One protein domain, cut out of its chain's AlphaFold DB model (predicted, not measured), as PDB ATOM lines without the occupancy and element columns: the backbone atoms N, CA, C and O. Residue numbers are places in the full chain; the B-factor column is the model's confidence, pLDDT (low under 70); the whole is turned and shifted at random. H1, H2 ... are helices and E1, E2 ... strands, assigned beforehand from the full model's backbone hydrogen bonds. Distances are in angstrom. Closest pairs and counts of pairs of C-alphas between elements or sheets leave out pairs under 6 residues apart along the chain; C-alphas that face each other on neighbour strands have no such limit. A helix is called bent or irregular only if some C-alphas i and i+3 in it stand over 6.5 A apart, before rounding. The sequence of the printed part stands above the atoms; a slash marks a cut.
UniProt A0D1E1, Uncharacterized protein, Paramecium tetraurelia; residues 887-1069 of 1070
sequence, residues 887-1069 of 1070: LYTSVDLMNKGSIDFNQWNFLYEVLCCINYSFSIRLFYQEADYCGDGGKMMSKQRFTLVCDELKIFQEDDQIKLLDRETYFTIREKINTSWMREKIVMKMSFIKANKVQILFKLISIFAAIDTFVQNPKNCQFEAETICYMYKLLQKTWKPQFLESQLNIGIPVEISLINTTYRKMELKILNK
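Overview. This is residues 887 to 1069 of the 1070 residues of an uncharacterized protein of Paramecium tetraurelia (UniProt A0D1E1). The long helix H7 forms the core: the helical hairpin of H5b and H6 packs on one side of it as an up-and-down bundle of three, and H1 crosses it on another side, with H2, E1 and H3 grouped beyond H1. Past the end of H7 the chain turns a corner, and residues 1054 to 1067 of H8 stick out as a free arm. The printed part has 183 residues, with eight named helices and one named strand in the order H1, H2, E1, H3, H4, H5, H6, H7, H8, and its class is mostly helix. The whole is compact, with a radius of gyration of the C-alphas of 18.0 A and spans of 52 by 42 by 33 A.

Arrangement. Begin with H7, residues 1021 to 1047, the hub. H5, residues 966 to 990, was assigned as one helix by its hydrogen bonds but is bent: C-alphas 975 and 978 are 8.2 A apart, and H5a, residues 966 to 975, is about perpendicular to H5b, residues 978 to 990, at 85 degrees. H5b touches H7, closest at the C-alphas of Ser 987 and Phe 1039, 5.1 A. H6, residues 994 to 1012, is irregular, with C-alphas 999 and 1002 7.1 A apart; it forms hairpins with H5b and with H7. H6 touches H7, closest at the C-alphas of Ile 1007 and Ile 1024, 6.2 A, at a steep tilt of 42 degrees, opposite ways. H5a touches H7, closest at the C-alphas of Tyr 966 and Glu 1022, 6.0 A. H4, residues 954 to 960, only just touches H7, with 3 pairs of C-alphas within 8 A, closest Leu 960 and Lys 1029, 6.7 A. H1, residues 901 to 912, touches H7 with residues 907 to 910 alone, closest at the C-alphas of Val 910 and Thr 1034, 6.5 A, about perpendicular at 74 degrees. H2, residues 916 to 926, touches H1, closest at the C-alphas of Asn 905 and Ser 919, 6.2 A. E1, residues 935 to 938, pairs with no named strand and meets H3, residues 939 to 948, only through their link. H8, residues 1050 to 1067, is close but not clearly touching H7, closest at the C-alphas of Asn 1045 and Ser 1053, 7.1 A. Every O i to N i+4 pair is within hydrogen-bond range except in H6, 13 of 15, and H7, 21 of 23.

Along the chain. Find C-alpha 1021 at (466.085, 364.892, 401.604); from there H7 runs 38.7 A to C-alpha 1047 at (458.307, 402.592, 405.594). H6 covers 25.4 A. H8 covers 25.7 A and ends at C-alpha 1067, (446.213, 394.958, 380.423).

Size, cuts and confidence. The two C-alphas farthest apart, Lys 1015 and Glu 1051, are 53.0 A apart. The printed part has no cut and no long link. Mean pLDDT of the printed part is 80.6; residues 914, 931, 1042 and 1044 to 1069 are under 70.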
ATOM      1  N   LEU A 887     463.678 368.998 391.590       90.06
ATOM      2  CA  LEU A 887     462.944 370.211 391.240       90.06
ATOM      3  C   LEU A 887     461.475 369.909 390.905       90.06
ATOM      4  O   LEU A 887     460.573 370.544 391.439       90.06
ATOM      5  N   TYR A 888     461.215 368.902 390.076       91.25
ATOM      6  CA  TYR A 888     459.863 368.494 389.708       91.25
ATOM      7  C   TYR A 888     459.066 367.978 390.914       91.25
ATOM      8  O   TYR A 888     457.960 368.436 391.199       91.25
ATOM      9  N   THR A 889     459.646 367.044 391.669       89.69
ATOM     10  CA  THR A 889     458.999 366.437 392.838       89.69
ATOM     11  C   THR A 889     458.835 367.440 393.983       89.69
ATOM     12  O   THR A 889     457.953 367.261 394.817       89.69
ATOM     13  N   SER A 890     459.603 368.538 394.005       90.25
ATOM     14  CA  SER A 890     459.413 369.611 394.991       90.25
ATOM     15  C   SER A 890     458.063 370.326 394.866       90.25
ATOM     16  O   SER A 890     457.600 370.924 395.836       90.25
ATOM     17  N   VAL A 891     457.403 370.236 393.706       89.12
ATOM     18  CA  VAL A 891     456.079 370.836 393.484       89.12
ATOM     19  C   VAL A 891     454.977 369.808 393.242       89.12
ATOM     20  O   VAL A 891     453.818 370.117 393.511       89.12
ATOM     21  N   ASP A 892     455.300 368.581 392.817       88.88
ATOM     22  CA  ASP A 892     454.349 367.470 392.648       88.88
ATOM     23  C   ASP A 892     453.986 366.793 393.983       88.88
ATOM     24  O   ASP A 892     454.406 365.679 394.294       88.88
ATOM     25  N   LEU A 893     453.204 367.497 394.798       82.06
ATOM     26  CA  LEU A 893     452.811 367.024 396.128       82.06
ATOM     27  C   LEU A 893     451.518 366.200 396.143       82.06
ATOM     28  O   LEU A 893     451.332 365.373 397.029       82.06
ATOM     29  N   MET A 894     450.613 366.443 395.193       78.56
ATOM     30  CA  MET A 894     449.242 365.904 395.218       78.56
ATOM     31  C   MET A 894     448.900 365.041 394.000       78.56
ATOM     32  O   MET A 894     447.936 364.278 394.030       78.56
ATOM     33  N   ASN A 895     449.682 365.140 392.926       73.56
ATOM     34  CA  ASN A 895     449.252 364.767 391.580       73.56
ATOM     35  C   ASN A 895     449.959 363.507 391.042       73.56
ATOM     36  O   ASN A 895     449.836 363.178 389.861       73.56
ATOM     37  N   LYS A 896     450.633 362.757 391.930       78.06
ATOM     38  CA  LYS A 896     451.151 361.391 391.717       78.06
ATOM     39  C   LYS A 896     451.931 361.219 390.402       78.06
ATOM     40  O   LYS A 896     451.703 360.263 389.662       78.06
ATOM     41  N   GLY A 897     452.857 362.125 390.106       81.12
ATOM     42  CA  GLY A 897     453.723 362.059 388.926       81.12
ATOM     43  C   GLY A 897     453.377 363.063 387.827       81.12
ATOM     44  O   GLY A 897     453.926 362.956 386.728       81.12
ATOM     45  N   SER A 898     452.501 364.035 388.091       86.75
ATOM     46  CA  SER A 898     452.065 365.072 387.136       86.75
ATOM     47  C   SER A 898     452.013 366.445 387.812       86.75
ATOM     48  O   SER A 898     451.660 366.519 388.974       86.75
ATOM     49  N   ILE A 899     452.306 367.544 387.118       91.38
ATOM     50  CA  ILE A 899     452.142 368.903 387.660       91.38
ATOM     51  C   ILE A 899     451.054 369.672 386.915       91.38
ATOM     52  O   ILE A 899     450.925 369.554 385.696       91.38
ATOM     53  N   ASP A 900     450.262 370.455 387.637       92.75
ATOM     54  CA  ASP A 900     449.277 371.362 387.055       92.75
ATOM     55  C   ASP A 900     449.929 372.691 386.627       92.75
ATOM     56  O   ASP A 900     451.125 372.934 386.825       92.75
ATOM     57  N   PHE A 901     449.130 373.577 386.031       92.19
ATOM     58  CA  PHE A 901     449.634 374.878 385.600       92.19
ATOM     59  C   PHE A 901     450.119 375.735 386.778       92.19
ATOM     60  O   PHE A 901     451.086 376.476 386.630       92.19
ATOM     61  N   ASN A 902     449.484 375.643 387.952       89.06
ATOM     62  CA  ASN A 902     449.890 376.434 389.114       89.06
ATOM     63  C   ASN A 902     451.280 376.025 389.608       89.06
ATOM     64  O   ASN A 902     452.101 376.894 389.893       89.06
ATOM     65  N   GLN A 903     451.542 374.722 389.691       91.25
ATOM     66  CA  GLN A 903     452.822 374.139 390.088       91.25
ATOM     67  C   GLN A 903     453.918 374.467 389.071       91.25
ATOM     68  O   GLN A 903     455.003 374.905 389.453       91.25
ATOM     69  N   TRP A 904     453.622 374.329 387.775       92.25
ATOM     70  CA  TRP A 904     454.526 374.750 386.705       92.25
ATOM     71  C   TRP A 904     454.848 376.243 386.782       92.25
ATOM     72  O   TRP A 904     456.017 376.629 386.789       92.25
ATOM     73  N   ASN A 905     453.816 377.088 386.856       90.12
ATOM     74  CA  ASN A 905     453.993 378.532 386.859       90.12
ATOM     75  C   ASN A 905     454.753 378.991 388.101       90.12
ATOM     76  O   ASN A 905     455.556 379.906 387.997       90.12
ATOM     77  N   PHE A 906     454.551 378.332 389.242       87.81
ATOM     78  CA  PHE A 906     455.331 378.584 390.447       87.81
ATOM     79  C   PHE A 906     456.829 378.339 390.221       87.81
ATOM     80  O   PHE A 906     457.626 379.230 390.496       87.81
ATOM     81  N   LEU A 907     457.227 377.189 389.658       88.94
ATOM     82  CA  LEU A 907     458.638 376.940 389.319       88.94
ATOM     83  C   LEU A 907     459.179 377.985 388.338       88.94
ATOM     84  O   LEU A 907     460.273 378.517 388.523       88.94
ATOM     85  N   TYR A 908     458.398 378.274 387.299       88.19
ATOM     86  CA  TYR A 908     458.795 379.171 386.225       88.19
ATOM     87  C   TYR A 908     458.960 380.622 386.700       88.19
ATOM     88  O   TYR A 908     459.943 381.278 386.363       88.19
ATOM     89  N   GLU A 909     458.038 381.117 387.524       83.38
ATOM     90  CA  GLU A 909     458.077 382.460 388.107       83.38
ATOM     91  C   GLU A 909     459.258 382.616 389.072       83.38
ATOM     92  O   GLU A 909     459.989 383.603 388.989       83.38
ATOM     93  N   VAL A 910     459.495 381.612 389.925       82.12
ATOM     94  CA  VAL A 910     460.567 381.639 390.934       82.12
ATOM     95  C   VAL A 910     461.957 381.603 390.315       82.12
ATOM     96  O   VAL A 910     462.851 382.292 390.801       82.12
ATOM     97  N   LEU A 911     462.158 380.792 389.276       82.62
ATOM     98  CA  LEU A 911     463.493 380.565 388.718       82.62
ATOM     99  C   LEU A 911     463.822 381.459 387.535       82.62
ATOM    100  O   LEU A 911     464.979 381.838 387.375       82.62
ATOM    101  N   CYS A 912     462.834 381.785 386.705       79.50
ATOM    102  CA  CYS A 912     463.089 382.529 385.480       79.50
ATOM    103  C   CYS A 912     462.730 384.015 385.601       79.50
ATOM    104  O   CYS A 912     463.249 384.806 384.823       79.50
ATOM    105  N   CYS A 913     461.855 384.420 386.531       71.38
ATOM    106  CA  CYS A 913     461.334 385.795 386.620       71.38
ATOM    107  C   CYS A 913     460.735 386.321 385.285       71.38
ATOM    108  O   CYS A 913     460.796 387.513 384.993       71.38
ATOM    109  N   ILE A 914     460.184 385.433 384.442       67.31
ATOM    110  CA  ILE A 914     459.689 385.740 383.081       67.31
ATOM    111  C   ILE A 914     458.162 385.974 383.058       67.31
ATOM    112  O   ILE A 914     457.420 385.515 383.922       67.31
ATOM    113  N   ASN A 915     457.693 386.649 381.999       74.75
ATOM    114  CA  ASN A 915     456.299 386.893 381.619       74.75
ATOM    115  C   ASN A 915     455.377 385.649 381.733       74.75
ATOM    116  O   ASN A 915     455.515 384.671 380.990       74.75
ATOM    117  N   TYR A 916     454.363 385.747 382.599       80.44
ATOM    118  CA  TYR A 916     453.295 384.760 382.817       80.44
ATOM    119  C   TYR A 916     452.612 384.283 381.521       80.44
ATOM    120  O   TYR A 916     452.280 383.104 381.387       80.44
ATOM    121  N   SER A 917     452.451 385.165 380.527       80.19
ATOM    122  CA  SER A 917     451.828 384.821 379.237       80.19
ATOM    123  C   SER A 917     452.640 383.810 378.414       80.19
ATOM    124  O   SER A 917     452.074 383.036 377.638       80.19
ATOM    125  N   PHE A 918     453.962 383.769 378.598       84.44
ATOM    126  CA  PHE A 918     454.806 382.747 377.986       84.44
ATOM    127  C   PHE A 918     454.660 381.417 378.729       84.44
ATOM    128  O   PHE A 918     454.432 380.391 378.093       84.44
ATOM    129  N   SER A 919     454.697 381.451 380.066       88.06
ATOM    130  CA  SER A 919     454.504 380.276 380.931       88.06
ATOM    131  C   SER A 919     453.179 379.564 380.644       88.06
ATOM    132  O   SER A 919     453.165 378.351 380.431       88.06
ATOM    133  N   ILE A 920     452.070 380.310 380.557       89.81
ATOM    134  CA  ILE A 920     450.750 379.746 380.245       89.81
ATOM    135  C   ILE A 920     450.710 379.151 378.841       89.81
ATOM    136  O   ILE A 920     450.233 378.033 378.657       89.81
ATOM    137  N   ARG A 921     451.256 379.844 377.838       87.12
ATOM    138  CA  ARG A 921     451.272 379.341 376.464       87.12
ATOM    139  C   ARG A 921     452.069 378.046 376.373       87.12
ATOM    140  O   ARG A 921     451.557 377.068 375.837       87.12
ATOM    141  N   LEU A 922     453.266 378.041 376.951       88.38
ATOM    142  CA  LEU A 922     454.154 376.889 376.974       88.38
ATOM    143  C   LEU A 922     453.507 375.708 377.704       88.38
ATOM    144  O   LEU A 922     453.388 374.627 377.136       88.38
ATOM    145  N   PHE A 923     452.983 375.916 378.914       92.19
ATOM    146  CA  PHE A 923     452.324 374.845 379.655       92.19
ATOM    147  C   PHE A 923     451.123 374.283 378.899       92.19
ATOM    148  O   PHE A 923     451.008 373.076 378.752       92.19
ATOM    149  N   TYR A 924     450.219 375.116 378.382       88.81
ATOM    150  CA  TYR A 924     449.021 374.604 377.710       88.81
ATOM    151  C   TYR A 924     449.332 373.961 376.349       88.81
ATOM    152  O   TYR A 924     448.571 373.086 375.909       88.81
ATOM    153  N   GLN A 925     450.422 374.355 375.689       84.69
ATOM    154  CA  GLN A 925     450.939 373.655 374.513       84.69
ATOM    155  C   GLN A 925     451.445 372.261 374.894       84.69
ATOM    156  O   GLN A 925     451.089 371.286 374.230       84.69
ATOM    157  N   GLU A 926     452.147 372.152 376.020       84.94
ATOM    158  CA  GLU A 926     452.912 370.957 376.369       84.94
ATOM    159  C   GLU A 926     452.227 369.970 377.320       84.94
ATOM    160  O   GLU A 926     452.491 368.775 377.258       84.94
ATOM    161  N   ALA A 927     451.299 370.431 378.152       86.31
ATOM    162  CA  ALA A 927     450.599 369.631 379.153       86.31
ATOM    163  C   ALA A 927     449.417 368.842 378.569       86.31
ATOM    164  O   ALA A 927     448.725 369.296 377.650       86.31
ATOM    165  N   ASP A 928     449.136 367.680 379.138       77.94
ATOM    166  CA  ASP A 928     448.120 366.730 378.693       77.94
ATOM    167  C   ASP A 928     446.780 366.938 379.363       77.94
ATOM    168  O   ASP A 928     446.716 367.334 380.516       77.94
ATOM    169  N   TYR A 929     445.692 366.613 378.670       75.94
ATOM    170  CA  TYR A 929     444.388 366.563 379.321       75.94
ATOM    171  C   TYR A 929     444.300 365.325 380.223       75.94
ATOM    172  O   TYR A 929     444.490 364.195 379.766       75.94
ATOM    173  N   CYS A 930     443.980 365.545 381.495       76.62
ATOM    174  CA  CYS A 930     443.514 364.509 382.408       76.62
ATOM    175  C   CYS A 930     442.004 364.277 382.225       76.62
ATOM    176  O   CYS A 930     441.302 365.122 381.668       76.62
ATOM    177  N   GLY A 931     441.505 363.130 382.704       67.81
ATOM    178  CA  GLY A 931     440.091 362.733 382.584       67.81
ATOM    179  C   GLY A 931     439.093 363.774 383.113       67.81
ATOM    180  O   GLY A 931     437.986 363.868 382.593       67.81
ATOM    181  N   ASP A 932     439.529 364.617 384.049       74.12
ATOM    182  CA  ASP A 932     438.719 365.664 384.681       74.12
ATOM    183  C   ASP A 932     438.718 366.996 383.897       74.12
ATOM    184  O   ASP A 932     438.259 368.025 384.388       74.12
ATOM    185  N   GLY A 933     439.280 367.021 382.683       75.69
ATOM    186  CA  GLY A 933     439.347 368.205 381.813       75.69
ATOM    187  C   GLY A 933     440.482 369.188 382.135       75.69
ATOM    188  O   GLY A 933     440.781 370.063 381.320       75.69
ATOM    189  N   GLY A 934     441.159 369.030 383.277       83.00
ATOM    190  CA  GLY A 934     442.366 369.786 383.626       83.00
ATOM    191  C   GLY A 934     443.579 369.380 382.785       83.00
ATOM    192  O   GLY A 934     443.701 368.221 382.383       83.00
ATOM    193  N   LYS A 935     444.493 370.327 382.524       87.00
ATOM    194  CA  LYS A 935     445.786 370.024 381.896       87.00
ATOM    195  C   LYS A 935     446.864 369.749 382.941       87.00
ATOM    196  O   LYS A 935     447.045 370.546 383.854       87.00
ATOM    197  N   MET A 936     447.595 368.657 382.749       89.19
ATOM    198  CA  MET A 936     448.626 368.129 383.631       89.19
ATOM    199  C   MET A 936     449.874 367.789 382.815       89.19
ATOM    200  O   MET A 936     449.786 367.155 381.769       89.19
ATOM    201  N   MET A 937     451.051 368.202 383.270       89.25
ATOM    202  CA  MET A 937     452.326 367.893 382.627       89.25
ATOM    203  C   MET A 937     453.019 366.762 383.383       89.25
ATOM    204  O   MET A 937     453.274 366.888 384.573       89.25
ATOM    205  N   SER A 938     453.336 365.662 382.701       85.62
ATOM    206  CA  SER A 938     454.086 364.558 383.312       85.62
ATOM    207  C   SER A 938     455.551 364.928 383.564       85.62
ATOM    208  O   SER A 938     456.115 365.783 382.876       85.62
ATOM    209  N   LYS A 939     456.215 364.215 384.483       84.00
ATOM    210  CA  LYS A 939     457.654 364.385 384.767       84.00
ATOM    211  C   LYS A 939     458.529 364.253 383.520       84.00
ATOM    212  O   LYS A 939     459.472 365.021 383.325       84.00
ATOM    213  N   GLN A 940     458.209 363.276 382.674       78.31
ATOM    214  CA  GLN A 940     458.918 363.057 381.419       78.31
ATOM    215  C   GLN A 940     458.735 364.258 380.489       78.31
ATOM    216  O   GLN A 940     459.723 364.757 379.955       78.31
ATOM    217  N   ARG A 941     457.507 364.781 380.334       80.19
ATOM    218  CA  ARG A 941     457.293 365.949 379.470       80.19
ATOM    219  C   ARG A 941     457.960 367.200 380.029       80.19
ATOM    220  O   ARG A 941     458.604 367.901 379.262       80.19
ATOM    221  N   PHE A 942     457.880 367.424 381.339       87.69
ATOM    222  CA  PHE A 942     458.582 368.513 382.017       87.69
ATOM    223  C   PHE A 942     460.078 368.500 381.697       87.69
ATOM    224  O   PHE A 942     460.606 369.481 381.190       87.69
ATOM    225  N   THR A 943     460.732 367.360 381.915       82.81
ATOM    226  CA  THR A 943     462.162 367.151 381.635       82.81
ATOM    227  C   THR A 943     462.513 367.512 380.194       82.81
ATOM    228  O   THR A 943     463.420 368.300 379.949       82.81
ATOM    229  N   LEU A 944     461.746 366.977 379.240       77.12
ATOM    230  CA  LEU A 944     461.965 367.200 377.814       77.12
ATOM    231  C   LEU A 944     461.819 368.673 377.433       77.12
ATOM    232  O   LEU A 944     462.672 369.209 376.734       77.12
ATOM    233  N   VAL A 945     460.772 369.337 377.928       84.44
ATOM    234  CA  VAL A 945     460.562 370.774 377.714       84.44
ATOM    235  C   VAL A 945     461.726 371.577 378.301       84.44
ATOM    236  O   VAL A 945     462.167 372.549 377.689       84.44
ATOM    237  N   CYS A 946     462.260 371.149 379.449       86.56
ATOM    238  CA  CYS A 946     463.388 371.812 380.091       86.56
ATOM    239  C   CYS A 946     464.688 371.699 379.297       86.56
ATOM    240  O   CYS A 946     465.363 372.706 379.080       86.56
ATOM    241  N   ASP A 947     465.006 370.502 378.809       79.19
ATOM    242  CA  ASP A 947     466.190 370.280 377.982       79.19
ATOM    243  C   ASP A 947     466.070 370.970 376.611       79.19
ATOM    244  O   ASP A 947     467.016 371.618 376.163       79.19
ATOM    245  N   GLU A 948     464.904 370.894 375.962       77.00
ATOM    246  CA  GLU A 948     464.664 371.466 374.626       77.00
ATOM    247  C   GLU A 948     464.743 372.988 374.615       77.00
ATOM    248  O   GLU A 948     465.437 373.579 373.788       77.00
ATOM    249  N   LEU A 949     464.029 373.631 375.539       82.31
ATOM    250  CA  LEU A 949     463.987 375.089 375.629       82.31
ATOM    251  C   LEU A 949     465.156 375.658 376.422       82.31
ATOM    252  O   LEU A 949     465.252 376.871 376.593       82.31
ATOM    253  N   LYS A 950     466.038 374.779 376.904       84.00
ATOM    254  CA  LYS A 950     467.140 375.110 377.794       84.00
ATOM    255  C   LYS A 950     466.689 375.941 379.002       84.00
ATOM    256  O   LYS A 950     467.373 376.874 379.407       84.00
ATOM    257  N   ILE A 951     465.544 375.594 379.586       84.06
ATOM    258  CA  ILE A 951     465.032 376.216 380.816       84.06
ATOM    259  C   ILE A 951     465.441 375.374 382.032       84.06
ATOM    260  O   ILE A 951     465.657 374.165 381.923       84.06
ATOM    261  N   PHE A 952     465.602 376.032 383.181       86.38
ATOM    262  CA  PHE A 952     466.087 375.429 384.429       86.38
ATOM    263  C   PHE A 952     467.396 374.639 384.241       86.38
ATOM    264  O   PHE A 952     467.514 373.496 384.684       86.38
ATOM    265  N   GLN A 953     468.379 375.205 383.536       83.25
ATOM    266  CA  GLN A 953     469.644 374.500 383.307       83.25
ATOM    267  C   GLN A 953     470.302 374.099 384.632       83.25
ATOM    268  O   GLN A 953     469.937 374.595 385.696       83.25
ATOM    269  N   GLU A 954     471.263 373.179 384.581       79.69
ATOM    270  CA  GLU A 954     471.954 372.696 385.783       79.69
ATOM    271  C   GLU A 954     472.507 373.863 386.620       79.69
ATOM    272  O   GLU A 954     472.281 373.913 387.826       79.69
ATOM    273  N   ASP A 955     473.064 374.885 385.963       78.38
ATOM    274  CA  ASP A 955     473.486 376.133 386.601       78.38
ATOM    275  C   ASP A 955     472.352 376.856 387.342       78.38
ATOM    276  O   ASP A 955     472.579 377.422 388.407       78.38
ATOM    277  N   ASP A 956     471.129 376.859 386.811       78.94
ATOM    278  CA  ASP A 956     469.975 377.511 387.441       78.94
ATOM    279  C   ASP A 956     469.457 376.706 388.637       78.94
ATOM    280  O   ASP A 956     469.052 377.283 389.648       78.94
ATOM    281  N   GLN A 957     469.536 375.375 388.571       80.25
ATOM    282  CA  GLN A 957     469.252 374.500 389.710       80.25
ATOM    283  C   GLN A 957     470.304 374.661 390.816       80.25
ATOM    284  O   GLN A 957     469.956 374.777 391.990       80.25
ATOM    285  N   ILE A 958     471.585 374.769 390.452       78.81
ATOM    286  CA  ILE A 958     472.681 375.054 391.389       78.81
ATOM    287  C   ILE A 958     472.523 376.454 392.001       78.81
ATOM    288  O   ILE A 958     472.708 376.629 393.208       78.81
ATOM    289  N   LYS A 959     472.136 377.457 391.202       79.06
ATOM    290  CA  LYS A 959     471.817 378.810 391.690       79.06
ATOM    291  C   LYS A 959     470.653 378.803 392.675       79.06
ATOM    292  O   LYS A 959     470.704 379.558 393.640       79.06
ATOM    293  N   LEU A 960     469.624 377.974 392.471       82.38
ATOM    294  CA  LEU A 960     468.507 377.859 393.417       82.38
ATOM    295  C   LEU A 960     468.983 377.409 394.807       82.38
ATOM    296  O   LEU A 960     468.447 377.864 395.815       82.38
ATOM    297  N   LEU A 961     470.008 376.558 394.870       80.69
ATOM    298  CA  LEU A 961     470.602 376.103 396.129       80.69
ATOM    299  C   LEU A 961     471.576 377.124 396.744       80.69
ATOM    300  O   LEU A 961     472.111 376.873 397.819       80.69
ATOM    301  N   ASP A 962     471.789 378.284 396.111       76.19
ATOM    302  CA  ASP A 962     472.706 379.348 396.550       76.19
ATOM    303  C   ASP A 962     474.134 378.839 396.858       76.19
ATOM    304  O   ASP A 962     474.811 379.370 397.737       76.19
ATOM    305  N   ARG A 963     474.607 377.806 396.139       72.75
ATOM    306  CA  ARG A 963     475.884 377.086 396.382       72.75
ATOM    307  C   ARG A 963     475.968 376.325 397.713       72.75
ATOM    308  O   ARG A 963     477.008 375.736 398.002       72.75
ATOM    309  N   GLU A 964     474.910 376.312 398.519       79.88
ATOM    310  CA  GLU A 964     474.868 375.526 399.750       79.88
ATOM    311  C   GLU A 964     474.689 374.044 399.419       79.88
ATOM    312  O   GLU A 964     473.908 373.667 398.542       79.88
ATOM    313  N   THR A 965     475.406 373.182 400.139       81.25
ATOM    314  CA  THR A 965     475.214 371.739 399.985       81.25
ATOM    315  C   THR A 965     473.859 371.321 400.558       81.25
ATOM    316  O   THR A 965     473.363 371.919 401.518       81.25
ATOM    317  N   TYR A 966     473.279 370.241 400.024       81.69
ATOM    318  CA  TYR A 966     472.055 369.652 400.579       81.69
ATOM    319  C   TYR A 966     472.178 369.347 402.077       81.69
ATOM    320  O   TYR A 966     471.215 369.510 402.821       81.69
ATOM    321  N   PHE A 967     473.369 368.951 402.537       83.06
ATOM    322  CA  PHE A 967     473.627 368.687 403.949       83.06
ATOM    323  C   PHE A 967     473.473 369.949 404.808       83.06
ATOM    324  O   PHE A 967     472.758 369.926 405.808       83.06
ATOM    325  N   THR A 968     474.061 371.070 404.377       86.94
ATOM    326  CA  THR A 968     473.956 372.363 405.072       86.94
ATOM    327  C   THR A 968     472.509 372.853 405.139       86.94
ATOM    328  O   THR A 968     472.046 373.304 406.186       86.94
ATOM    329  N   ILE A 969     471.764 372.736 404.036       87.88
ATOM    330  CA  ILE A 969     470.348 373.127 403.996       87.88
ATOM    331  C   ILE A 969     469.525 372.237 404.934       87.88
ATOM    332  O   ILE A 969     468.689 372.734 405.686       87.88
ATOM    333  N   ARG A 970     469.783 370.927 404.939       86.94
ATOM    334  CA  ARG A 970     469.114 369.973 405.828       86.94
ATOM    335  C   ARG A 970     469.347 370.298 407.303       86.94
ATOM    336  O   ARG A 970     468.408 370.228 408.091       86.94
ATOM    337  N   GLU A 971     470.570 370.655 407.680       89.94
ATOM    338  CA  GLU A 971     470.898 371.062 409.048       89.94
ATOM    339  C   GLU A 971     470.141 372.333 409.459       89.94
ATOM    340  O   GLU A 971     469.554 372.380 410.543       89.94
ATOM    341  N   LYS A 972     470.050 373.324 408.563       90.88
ATOM    342  CA  LYS A 972     469.223 374.524 408.774       90.88
ATOM    343  C   LYS A 972     467.752 374.174 408.963       90.88
ATOM    344  O   LYS A 972     467.148 374.595 409.941       90.88
ATOM    345  N   ILE A 973     467.183 373.335 408.098       92.00
ATOM    346  CA  ILE A 973     465.792 372.878 408.238       92.00
ATOM    347  C   ILE A 973     465.574 372.227 409.616       92.00
ATOM    348  O   ILE A 973     464.616 372.554 410.308       92.00
ATOM    349  N   ASN A 974     466.483 371.371 410.074       90.31
ATOM    350  CA  ASN A 974     466.331 370.722 411.380       90.31
ATOM    351  C   ASN A 974     466.429 371.695 412.569       90.31
ATOM    352  O   ASN A 974     465.799 371.461 413.597       90.31
ATOM    353  N   THR A 975     467.206 372.773 412.446       92.81
ATOM    354  CA  THR A 975     467.506 373.694 413.555       92.81
ATOM    355  C   THR A 975     466.600 374.928 413.595       92.81
ATOM    356  O   THR A 975     466.226 375.374 414.679       92.81
ATOM    357  N   SER A 976     466.211 375.482 412.442       93.38
ATOM    358  CA  SER A 976     465.523 376.779 412.341       93.38
ATOM    359  C   SER A 976     464.124 376.725 411.720       93.38
ATOM    360  O   SER A 976     463.417 377.738 411.761       93.38
ATOM    361  N   TRP A 977     463.669 375.580 411.190       94.62
ATOM    362  CA  TRP A 977     462.447 375.513 410.371       94.62
ATOM    363  C   TRP A 977     461.199 376.083 411.047       94.62
ATOM    364  O   TRP A 977     460.471 376.848 410.421       94.62
ATOM    365  N   MET A 978     460.951 375.773 412.323       93.44
ATOM    366  CA  MET A 978     459.746 376.259 413.012       93.44
ATOM    367  C   MET A 978     459.711 377.788 413.100       93.44
ATOM    368  O   MET A 978     458.665 378.396 412.859       93.44
ATOM    369  N   ARG A 979     460.860 378.415 413.380       92.19
ATOM    370  CA  ARG A 979     460.994 379.877 413.403       92.19
ATOM    371  C   ARG A 979     460.808 380.448 412.002       92.19
ATOM    372  O   ARG A 979     460.001 381.356 411.815       92.19
ATOM    373  N   GLU A 980     461.512 379.901 411.016       92.69
ATOM    374  CA  GLU A 980     461.446 380.391 409.639       92.69
ATOM    375  C   GLU A 980     460.049 380.256 409.044       92.69
ATOM    376  O   GLU A 980     459.530 381.215 408.487       92.69
ATOM    377  N   LYS A 981     459.382 379.121 409.234       94.06
ATOM    378  CA  LYS A 981     457.998 378.898 408.812       94.06
ATOM    379  C   LYS A 981     457.056 379.981 409.331       94.06
ATOM    380  O   LYS A 981     456.228 380.473 408.566       94.06
ATOM    381  N   ILE A 982     457.164 380.358 410.608       91.31
ATOM    382  CA  ILE A 982     456.345 381.435 411.184       91.31
ATOM    383  C   ILE A 982     456.641 382.758 410.473       91.31
ATOM    384  O   ILE A 982     455.709 383.430 410.033       91.31
ATOM    385  N   VAL A 983     457.920 383.096 410.290       89.31
ATOM    386  CA  VAL A 983     458.341 384.320 409.590       89.31
ATOM    387  C   VAL A 983     457.814 384.348 408.153       89.31
ATOM    388  O   VAL A 983     457.214 385.342 407.743       89.31
ATOM    389  N   MET A 984     457.949 383.251 407.405       91.50
ATOM    390  CA  MET A 984     457.449 383.136 406.031       91.50
ATOM    391  C   MET A 984     455.929 383.326 405.974       91.50
ATOM    392  O   MET A 984     455.435 384.138 405.194       91.50
ATOM    393  N   LYS A 985     455.174 382.628 406.836       89.12
ATOM    394  CA  LYS A 985     453.708 382.750 406.903       89.12
ATOM    395  C   LYS A 985     453.270 384.175 407.225       89.12
ATOM    396  O   LYS A 985     452.402 384.710 406.537       89.12
ATOM    397  N   MET A 986     453.890 384.800 408.225       84.19
ATOM    398  CA  MET A 986     453.590 386.183 408.600       84.19
ATOM    399  C   MET A 986     453.908 387.159 407.470       84.19
ATOM    400  O   MET A 986     453.138 388.088 407.247       84.19
ATOM    401  N   SER A 987     454.985 386.928 406.721       82.62
ATOM    402  CA  SER A 987     455.357 387.761 405.572       82.62
ATOM    403  C   SER A 987     454.307 387.695 404.461       82.62
ATOM    404  O   SER A 987     453.861 388.733 403.980       82.62
ATOM    405  N   PHE A 988     453.826 386.498 404.107       83.88
ATOM    406  CA  PHE A 988     452.752 386.354 403.116       83.88
ATOM    407  C   PHE A 988     451.430 386.989 403.565       83.88
ATOM    408  O   PHE A 988     450.717 387.567 402.741       83.88
ATOM    409  N   ILE A 989     451.102 386.896 404.859       82.62
ATOM    410  CA  ILE A 989     449.917 387.547 405.433       82.62
ATOM    411  C   ILE A 989     450.065 389.071 405.348       82.62
ATOM    412  O   ILE A 989     449.164 389.736 404.840       82.62
ATOM    413  N   LYS A 990     451.210 389.620 405.773       80.12
ATOM    414  CA  LYS A 990     451.495 391.065 405.736       80.12
ATOM    415  C   LYS A 990     451.498 391.631 404.315       80.12
ATOM    416  O   LYS A 990     450.987 392.724 404.102       80.12
ATOM    417  N   ALA A 991     451.993 390.877 403.334       76.31
ATOM    418  CA  ALA A 991     451.968 391.260 401.921       76.31
ATOM    419  C   ALA A 991     450.580 391.109 401.253       76.31
ATOM    420  O   ALA A 991     450.441 391.328 400.050       76.31
ATOM    421  N   ASN A 992     449.543 390.709 402.002       78.75
ATOM    422  CA  ASN A 992     448.198 390.423 401.494       78.75
ATOM    423  C   ASN A 992     448.181 389.373 400.358       78.75
ATOM    424  O   ASN A 992     447.376 389.428 399.426       78.75
ATOM    425  N   LYS A 993     449.079 388.381 400.428       79.94
ATOM    426  CA  LYS A 993     449.209 387.272 399.462       79.94
ATOM    427  C   LYS A 993     448.725 385.946 400.046       79.94
ATOM    428  O   LYS A 993     449.318 384.891 399.823       79.94
ATOM    429  N   VAL A 994     447.605 385.973 400.766       78.44
ATOM    430  CA  VAL A 994     447.038 384.786 401.432       78.44
ATOM    431  C   VAL A 994     446.729 383.658 400.433       78.44
ATOM    432  O   VAL A 994     446.896 382.484 400.746       78.44
ATOM    433  N   GLN A 995     446.367 383.992 399.191       74.81
ATOM    434  CA  GLN A 995     446.164 382.997 398.132       74.81
ATOM    435  C   GLN A 995     447.444 382.222 397.784       74.81
ATOM    436  O   GLN A 995     447.380 381.016 397.562       74.81
ATOM    437  N   ILE A 996     448.608 382.885 397.766       78.62
ATOM    438  CA  ILE A 996     449.905 382.220 397.559       78.62
ATOM    439  C   ILE A 996     450.206 381.330 398.762       78.62
ATOM    440  O   ILE A 996     450.569 380.172 398.589       78.62
ATOM    441  N   LEU A 997     449.963 381.832 399.977       82.19
ATOM    442  CA  LEU A 997     450.130 381.047 401.194       82.19
ATOM    443  C   LEU A 997     449.326 379.739 401.142       82.19
ATOM    444  O   LEU A 997     449.900 378.691 401.417       82.19
ATOM    445  N   PHE A 998     448.052 379.775 400.732       82.06
ATOM    446  CA  PHE A 998     447.229 378.567 400.574       82.06
ATOM    447  C   PHE A 998     447.823 377.569 399.574       82.06
ATOM    448  O   PHE A 998     447.824 376.370 399.852       82.06
ATOM    449  N   LYS A 999     448.386 378.046 398.455       79.38
ATOM    450  CA  LYS A 999     449.072 377.187 397.474       79.38
ATOM    451  C   LYS A 999     450.329 376.522 398.053       79.38
ATOM    452  O   LYS A 999     450.657 375.410 397.660       79.38
ATOM    453  N   LEU A1000     451.004 377.175 399.001       86.31
ATOM    454  CA  LEU A1000     452.249 376.700 399.616       86.31
ATOM    455  C   LEU A1000     452.044 375.827 400.865       86.31
ATOM    456  O   LEU A1000     453.015 375.258 401.363       86.31
ATOM    457  N   ILE A1001     450.815 375.690 401.385       89.69
ATOM    458  CA  ILE A1001     450.527 374.891 402.597       89.69
ATOM    459  C   ILE A1001     451.023 373.453 402.458       89.69
ATOM    460  O   ILE A1001     451.566 372.900 403.413       89.69
ATOM    461  N   SER A1002     450.863 372.860 401.278       87.50
ATOM    462  CA  SER A1002     451.321 371.502 400.996       87.50
ATOM    463  C   SER A1002     452.847 371.384 401.104       87.50
ATOM    464  O   SER A1002     453.334 370.420 401.692       87.50
ATOM    465  N   ILE A1003     453.600 372.385 400.629       91.44
ATOM    466  CA  ILE A1003     455.067 372.426 400.749       91.44
ATOM    467  C   ILE A1003     455.474 372.564 402.223       91.44
ATOM    468  O   ILE A1003     456.338 371.827 402.696       91.44
ATOM    469  N   PHE A1004     454.810 373.446 402.983       93.31
ATOM    470  CA  PHE A1004     455.047 373.561 404.428       93.31
ATOM    471  C   PHE A1004     454.817 372.228 405.156       93.31
ATOM    472  O   PHE A1004     455.647 371.837 405.974       93.31
ATOM    473  N   ALA A1005     453.727 371.525 404.843       92.25
ATOM    474  CA  ALA A1005     453.387 370.246 405.463       92.25
ATOM    475  C   ALA A1005     454.394 369.132 405.120       92.25
ATOM    476  O   ALA A1005     454.719 368.310 405.979       92.25
ATOM    477  N   ALA A1006     454.925 369.116 403.893       90.38
ATOM    478  CA  ALA A1006     455.958 368.163 403.490       90.38
ATOM    479  C   ALA A1006     457.254 368.351 404.301       90.38
ATOM    480  O   ALA A1006     457.808 367.376 404.812       90.38
ATOM    481  N   ILE A1007     457.690 369.601 404.492       93.94
ATOM    482  CA  ILE A1007     458.876 369.918 405.303       93.94
ATOM    483  C   ILE A1007     458.610 369.641 406.791       93.94
ATOM    484  O   ILE A1007     459.466 369.066 407.457       93.94
ATOM    485  N   ASP A1008     457.418 369.957 407.313       94.31
ATOM    486  CA  ASP A1008     457.035 369.600 408.688       94.31
ATOM    487  C   ASP A1008     457.140 368.090 408.927       94.31
ATOM    488  O   ASP A1008     457.707 367.655 409.927       94.31
ATOM    489  N   THR A1009     456.626 367.294 407.985       91.94
ATOM    490  CA  THR A1009     456.680 365.828 408.051       91.94
ATOM    491  C   THR A1009     458.127 365.340 408.049       91.94
ATOM    492  O   THR A1009     458.474 364.454 408.826       91.94
ATOM    493  N   PHE A1010     458.987 365.945 407.224       92.69
ATOM    494  CA  PHE A1010     460.416 365.638 407.198       92.69
ATOM    495  C   PHE A1010     461.117 365.964 408.524       92.69
ATOM    496  O   PHE A1010     461.882 365.141 409.016       92.69
ATOM    497  N   VAL A1011     460.839 367.127 409.122       92.50
ATOM    498  CA  VAL A1011     461.441 367.552 410.399       92.50
ATOM    499  C   VAL A1011     460.967 366.678 411.561       92.50
ATOM    500  O   VAL A1011     461.766 366.300 412.413       92.50
ATOM    501  N   GLN A1012     459.679 366.330 411.598       92.62
ATOM    502  CA  GLN A1012     459.107 365.507 412.668       92.62
ATOM    503  C   GLN A1012     459.515 364.038 412.555       92.62
ATOM    504  O   GLN A1012     459.771 363.386 413.567       92.62
ATOM    505  N   ASN A1013     459.549 363.497 411.336       90.62
ATOM    506  CA  ASN A1013     459.890 362.103 411.104       90.62
ATOM    507  C   ASN A1013     460.579 361.906 409.741       90.62
ATOM    508  O   ASN A1013     459.925 361.551 408.754       90.62
ATOM    509  N   PRO A1014     461.918 362.037 409.691       85.88
ATOM    510  CA  PRO A1014     462.678 361.884 408.454       85.88
ATOM    511  C   PRO A1014     462.502 360.510 407.795       85.88
ATOM    512  O   PRO A1014     462.616 360.402 406.580       85.88
ATOM    513  N   LYS A1015     462.226 359.458 408.585       83.06
ATOM    514  CA  LYS A1015     462.062 358.080 408.087       83.06
ATOM    515  C   LYS A1015     460.697 357.838 407.439       83.06
ATOM    516  O   LYS A1015     460.601 356.997 406.555       83.06
ATOM    517  N   ASN A1016     459.668 358.574 407.860       79.75
ATOM    518  CA  ASN A1016     458.317 358.471 407.302       79.75
ATOM    519  C   ASN A1016     458.040 359.515 406.210       79.75
ATOM    520  O   ASN A1016     456.935 359.554 405.667       79.75
ATOM    521  N   CYS A1017     459.010 360.373 405.887       80.19
ATOM    522  CA  CYS A1017     458.861 361.317 404.794       80.19
ATOM    523  C   CYS A1017     458.868 360.566 403.456       80.19
ATOM    524  O   CYS A1017     459.792 359.817 403.157       80.19
ATOM    525  N   GLN A1018     457.841 360.791 402.636       80.62
ATOM    526  CA  GLN A1018     457.752 360.209 401.291       80.62
ATOM    527  C   GLN A1018     458.761 360.827 400.310       80.62
ATOM    528  O   GLN A1018     458.955 360.306 399.214       80.62
ATOM    529  N   PHE A1019     459.389 361.944 400.689       85.06
ATOM    530  CA  PHE A1019     460.307 362.698 399.849       85.06
ATOM    531  C   PHE A1019     461.758 362.479 400.273       85.06
ATOM    532  O   PHE A1019     462.093 362.457 401.455       85.06
ATOM    533  N   GLU A1020     462.633 362.384 399.276       85.56
ATOM    534  CA  GLU A1020     464.080 362.393 399.479       85.56
ATOM    535  C   GLU A1020     464.531 363.734 400.083       85.56
ATOM    536  O   GLU A1020     463.962 364.791 399.791       85.56
ATOM    537  N   ALA A1021     465.583 363.704 400.908       85.81
ATOM    538  CA  ALA A1021     466.085 364.892 401.604       85.81
ATOM    539  C   ALA A1021     466.468 366.031 400.640       85.81
ATOM    540  O   ALA A1021     466.248 367.203 400.940       85.81
ATOM    541  N   GLU A1022     466.989 365.694 399.461       87.44
ATOM    542  CA  GLU A1022     467.331 366.652 398.403       87.44
ATOM    543  C   GLU A1022     466.085 367.386 397.898       87.44
ATOM    544  O   GLU A1022     466.081 368.612 397.797       87.44
ATOM    545  N   THR A1023     464.986 366.664 397.676       89.88
ATOM    546  CA  THR A1023     463.696 367.241 397.272       89.88
ATOM    547  C   THR A1023     463.166 368.210 398.334       89.88
ATOM    548  O   THR A1023     462.690 369.293 397.996       89.88
ATOM    549  N   ILE A1024     463.308 367.869 399.619       91.06
ATOM    550  CA  ILE A1024     462.941 368.752 400.736       91.06
ATOM    551  C   ILE A1024     463.801 370.027 400.759       91.06
ATOM    552  O   ILE A1024     463.286 371.116 401.015       91.06
ATOM    553  N   CYS A1025     465.090 369.930 400.427       91.06
ATOM    554  CA  CYS A1025     465.956 371.105 400.308       91.06
ATOM    555  C   CYS A1025     465.500 372.036 399.171       91.06
ATOM    556  O   CYS A1025     465.445 373.251 399.369       91.06
ATOM    557  N   TYR A1026     465.112 371.484 398.013       91.38
ATOM    558  CA  TYR A1026     464.522 372.266 396.916       91.38
ATOM    559  C   TYR A1026     463.216 372.945 397.337       91.38
ATOM    560  O   TYR A1026     463.056 374.143 397.108       91.38
ATOM    561  N   MET A1027     462.313 372.222 398.007       93.69
ATOM    562  CA  MET A1027     461.067 372.778 398.555       93.69
ATOM    563  C   MET A1027     461.334 373.980 399.469       93.69
ATOM    564  O   MET A1027     460.736 375.045 399.305       93.69
ATOM    565  N   TYR A1028     462.268 373.828 400.407       93.38
ATOM    566  CA  TYR A1028     462.662 374.887 401.330       93.38
ATOM    567  C   TYR A1028     463.254 376.104 400.604       93.38
ATOM    568  O   TYR A1028     462.870 377.239 400.893       93.38
ATOM    569  N   LYS A1029     464.132 375.899 399.614       92.38
ATOM    570  CA  LYS A1029     464.724 376.993 398.826       92.38
ATOM    571  C   LYS A1029     463.711 377.712 397.935       92.38
ATOM    572  O   LYS A1029     463.741 378.941 397.863       92.38
ATOM    573  N   LEU A1030     462.771 376.988 397.325       90.88
ATOM    574  CA  LEU A1030     461.662 377.584 396.572       90.88
ATOM    575  C   LEU A1030     460.781 378.463 397.469       90.88
ATOM    576  O   LEU A1030     460.415 379.574 397.076       90.88
ATOM    577  N   LEU A1031     460.497 378.018 398.700       90.44
ATOM    578  CA  LEU A1031     459.832 378.862 399.695       90.44
ATOM    579  C   LEU A1031     460.676 380.102 399.996       90.44
ATOM    580  O   LEU A1031     460.159 381.215 399.911       90.44
ATOM    581  N   GLN A1032     461.975 379.944 400.272       89.56
ATOM    582  CA  GLN A1032     462.876 381.068 400.560       89.56
ATOM    583  C   GLN A1032     462.892 382.138 399.468       89.56
ATOM    584  O   GLN A1032     462.801 383.328 399.774       89.56
ATOM    585  N   LYS A1033     462.986 381.733 398.200       87.81
ATOM    586  CA  LYS A1033     463.004 382.659 397.060       87.81
ATOM    587  C   LYS A1033     461.654 383.344 396.834       87.81
ATOM    588  O   LYS A1033     461.645 384.469 396.351       87.81
ATOM    589  N   THR A1034     460.535 382.726 397.222       84.12
ATOM    590  CA  THR A1034     459.210 383.360 397.096       84.12
ATOM    591  C   THR A1034     458.870 384.327 398.216       84.12
ATOM    592  O   THR A1034     458.294 385.380 397.943       84.12
ATOM    593  N   TRP A1035     459.195 384.012 399.471       84.06
ATOM    594  CA  TRP A1035     458.792 384.879 400.585       84.06
ATOM    595  C   TRP A1035     459.710 386.095 400.752       84.06
ATOM    596  O   TRP A1035     459.218 387.145 401.149       84.06
ATOM    597  N   LYS A1036     461.013 385.993 400.437       82.25
ATOM    598  CA  LYS A1036     461.975 387.099 400.627       82.25
ATOM    599  C   LYS A1036     461.575 388.385 399.881       82.25
ATOM    600  O   LYS A1036     461.518 389.422 400.536       82.25
ATOM    601  N   PRO A1037     461.220 388.355 398.578       78.25
ATOM    602  CA  PRO A1037     460.737 389.551 397.883       78.25
ATOM    603  C   PRO A1037     459.451 390.115 398.496       78.25
ATOM    604  O   PRO A1037     459.304 391.324 398.608       78.25
ATOM    605  N   GLN A1038     458.536 389.247 398.942       76.12
ATOM    606  CA  GLN A1038     457.276 389.661 399.575       76.12
ATOM    607  C   GLN A1038     457.503 390.284 400.956       76.12
ATOM    608  O   GLN A1038     456.817 391.227 401.342       76.12
ATOM    609  N   PHE A1039     458.480 389.776 401.704       74.19
ATOM    610  CA  PHE A1039     458.911 390.365 402.961       74.19
ATOM    611  C   PHE A1039     459.522 391.744 402.737       74.19
ATOM    612  O   PHE A1039     459.109 392.681 403.416       74.19
ATOM    613  N   LEU A1040     460.413 391.890 401.752       74.69
ATOM    614  CA  LEU A1040     460.973 393.187 401.362       74.69
ATOM    615  C   LEU A1040     459.873 394.164 400.927       74.69
ATOM    616  O   LEU A1040     459.818 395.271 401.448       74.69
ATOM    617  N   GLU A1041     458.926 393.740 400.081       70.00
ATOM    618  CA  GLU A1041     457.765 394.557 399.690       70.00
ATOM    619  C   GLU A1041     456.929 394.957 400.918       70.00
ATOM    620  O   GLU A1041     456.480 396.095 401.019       70.00
ATOM    621  N   SER A1042     456.752 394.062 401.896       69.69
ATOM    622  CA  SER A1042     456.033 394.383 403.135       69.69
ATOM    623  C   SER A1042     456.786 395.365 404.038       69.69
ATOM    624  O   SER A1042     456.144 396.221 404.637       69.69
ATOM    625  N   GLN A1043     458.116 395.278 404.119       72.19
ATOM    626  CA  GLN A1043     458.952 396.206 404.889       72.19
ATOM    627  C   GLN A1043     458.962 397.589 404.237       72.19
ATOM    628  O   GLN A1043     458.702 398.587 404.907       72.19
ATOM    629  N   LEU A1044     459.135 397.635 402.913       69.44
ATOM    630  CA  LEU A1044     459.022 398.861 402.129       69.44
ATOM    631  C   LEU A1044     457.641 399.497 402.318       69.44
ATOM    632  O   LEU A1044     457.547 400.674 402.636       69.44
ATOM    633  N   ASN A1045     456.557 398.724 402.244       61.75
ATOM    634  CA  ASN A1045     455.204 399.255 402.441       61.75
ATOM    635  C   ASN A1045     454.924 399.771 403.866       61.75
ATOM    636  O   ASN A1045     453.980 400.538 404.039       61.75
ATOM    637  N   ILE A1046     455.699 399.360 404.876       65.12
ATOM    638  CA  ILE A1046     455.608 399.897 406.244       65.12
ATOM    639  C   ILE A1046     456.393 401.215 406.369       65.12
ATOM    640  O   ILE A1046     455.987 402.086 407.135       65.12
ATOM    641  N   GLY A1047     457.484 401.376 405.611       56.59
ATOM    642  CA  GLY A1047     458.307 402.592 405.594       56.59
ATOM    643  C   GLY A1047     457.856 403.672 404.603       56.59
ATOM    644  O   GLY A1047     458.223 404.835 404.756       56.59
ATOM    645  N   ILE A1048     457.057 403.319 403.592       59.09
ATOM    646  CA  ILE A1048     456.587 404.248 402.561       59.09
ATOM    647  C   ILE A1048     455.394 405.074 403.089       59.09
ATOM    648  O   ILE A1048     454.379 404.490 403.483       59.09
ATOM    649  N   PRO A1049     455.454 406.423 403.044       67.81
ATOM    650  CA  PRO A1049     454.336 407.297 403.395       67.81
ATOM    651  C   PRO A1049     453.034 406.908 402.684       67.81
ATOM    652  O   PRO A1049     453.034 406.524 401.507       67.81
ATOM    653  N   VAL A1050     451.907 407.032 403.390       65.00
ATOM    654  CA  VAL A1050     450.574 406.611 402.919       65.00
ATOM    655  C   VAL A1050     450.232 407.226 401.558       65.00
ATOM    656  O   VAL A1050     449.606 406.569 400.725       65.00
ATOM    657  N   GLU A1051     450.694 408.445 401.282       60.97
ATOM    658  CA  GLU A1051     450.501 409.137 400.008       60.97
ATOM    659  C   GLU A1051     451.175 408.412 398.831       60.97
ATOM    660  O   GLU A1051     450.569 408.262 397.768       60.97
ATOM    661  N   ILE A1052     452.395 407.900 399.015       59.78
ATOM    662  CA  ILE A1052     453.145 407.177 397.974       59.78
ATOM    663  C   ILE A1052     452.554 405.776 397.767       59.78
ATOM    664  O   ILE A1052     452.408 405.320 396.628       59.78
ATOM    665  N   SER A1053     452.118 405.122 398.847       56.28
ATOM    666  CA  SER A1053     451.339 403.878 398.779       56.28
ATOM    667  C   SER A1053     450.052 404.058 397.956       56.28
ATOM    668  O   SER A1053     449.734 403.232 397.088       56.28
ATOM    669  N   LEU A1054     449.346 405.179 398.141       62.91
ATOM    670  CA  LEU A1054     448.139 405.514 397.383       62.91
ATOM    671  C   LEU A1054     448.440 405.704 395.889       62.91
ATOM    672  O   LEU A1054     447.698 405.201 395.040       62.91
ATOM    673  N   ILE A1055     449.546 406.378 395.559       62.62
ATOM    674  CA  ILE A1055     450.005 406.586 394.177       62.62
ATOM    675  C   ILE A1055     450.350 405.246 393.515       62.62
ATOM    676  O   ILE A1055     449.828 404.953 392.438       62.62
ATOM    677  N   ASN A1056     451.138 404.390 394.172       57.50
ATOM    678  CA  ASN A1056     451.516 403.072 393.648       57.50
ATOM    679  C   ASN A1056     450.286 402.167 393.433       57.50
ATOM    680  O   ASN A1056     450.124 401.529 392.392       57.50
ATOM    681  N   THR A1057     449.342 402.179 394.378       57.50
ATOM    682  CA  THR A1057     448.084 401.425 394.254       57.50
ATOM    683  C   THR A1057     447.235 401.927 393.083       57.50
ATOM    684  O   THR A1057     446.603 401.140 392.375       57.50
ATOM    685  N   THR A1058     447.218 403.242 392.856       62.12
ATOM    686  CA  THR A1058     446.495 403.865 391.740       62.12
ATOM    687  C   THR A1058     447.154 403.526 390.402       62.12
ATOM    688  O   THR A1058     446.451 403.180 389.451       62.12
ATOM    689  N   TYR A1059     448.487 403.516 390.354       57.25
ATOM    690  CA  TYR A1059     449.271 403.098 389.195       57.25
ATOM    691  C   TYR A1059     449.029 401.626 388.832       57.25
ATOM    692  O   TYR A1059     448.596 401.348 387.715       57.25
ATOM    693  N   ARG A1060     449.153 400.690 389.788       50.50
ATOM    694  CA  ARG A1060     448.857 399.257 389.559       50.50
ATOM    695  C   ARG A1060     447.412 399.027 389.091       50.50
ATOM    696  O   ARG A1060     447.158 398.172 388.244       50.50
ATOM    697  N   LYS A1061     446.442 399.803 389.595       53.41
ATOM    698  CA  LYS A1061     445.044 399.757 389.116       53.41
ATOM    699  C   LYS A1061     444.889 400.265 387.681       53.41
ATOM    700  O   LYS A1061     444.032 399.752 386.963       53.41
ATOM    701  N   MET A1062     445.660 401.269 387.263       51.22
ATOM    702  CA  MET A1062     445.671 401.737 385.874       51.22
ATOM    703  C   MET A1062     446.337 400.715 384.950       51.22
ATOM    704  O   MET A1062     445.772 400.402 383.909       51.22
ATOM    705  N   GLU A1063     447.461 400.134 385.362       47.50
ATOM    706  CA  GLU A1063     448.177 399.092 384.617       47.50
ATOM    707  C   GLU A1063     447.294 397.857 384.377       47.50
ATOM    708  O   GLU A1063     447.123 397.424 383.239       47.50
ATOM    709  N   LEU A1064     446.608 397.362 385.416       45.69
ATOM    710  CA  LEU A1064     445.635 396.269 385.290       45.69
ATOM    711  C   LEU A1064     444.435 396.625 384.399       45.69
ATOM    712  O   LEU A1064     443.878 395.751 383.741       45.69
ATOM    713  N   LYS A1065     444.008 397.893 384.362       53.41
ATOM    714  CA  LYS A1065     442.944 398.347 383.447       53.41
ATOM    715  C   LYS A1065     443.408 398.430 381.995       53.41
ATOM    716  O   LYS A1065     442.569 398.298 381.109       53.41
ATOM    717  N   ILE A1066     444.692 398.681 381.760       51.94
ATOM    718  CA  ILE A1066     445.289 398.702 380.422       51.94
ATOM    719  C   ILE A1066     445.468 397.265 379.924       51.94
ATOM    720  O   ILE A1066     445.016 396.955 378.831       51.94
ATOM    721  N   LEU A1067     446.007 396.373 380.760       43.09
ATOM    722  CA  LEU A1067     446.213 394.958 380.423       43.09
ATOM    723  C   LEU A1067     444.915 394.170 380.189       43.09
ATOM    724  O   LEU A1067     444.931 393.214 379.429       43.09
ATOM    725  N   ASN A1068     443.805 394.551 380.828       39.28
ATOM    726  CA  ASN A1068     442.499 393.899 380.643       39.28
ATOM    727  C   ASN A1068     441.643 394.524 379.523       39.28
ATOM    728  O   ASN A1068     440.470 394.174 379.392       39.28
ATOM    729  N   LYS A1069     442.166 395.518 378.792       37.69
ATOM    730  CA  LYS A1069     441.467 396.150 377.660       37.69
ATOM    731  C   LYS A1069     441.843 395.559 376.295       37.69
ATOM    732  O   LYS A1069     441.171 395.909 375.326       37.69
TER     733      LYS A1069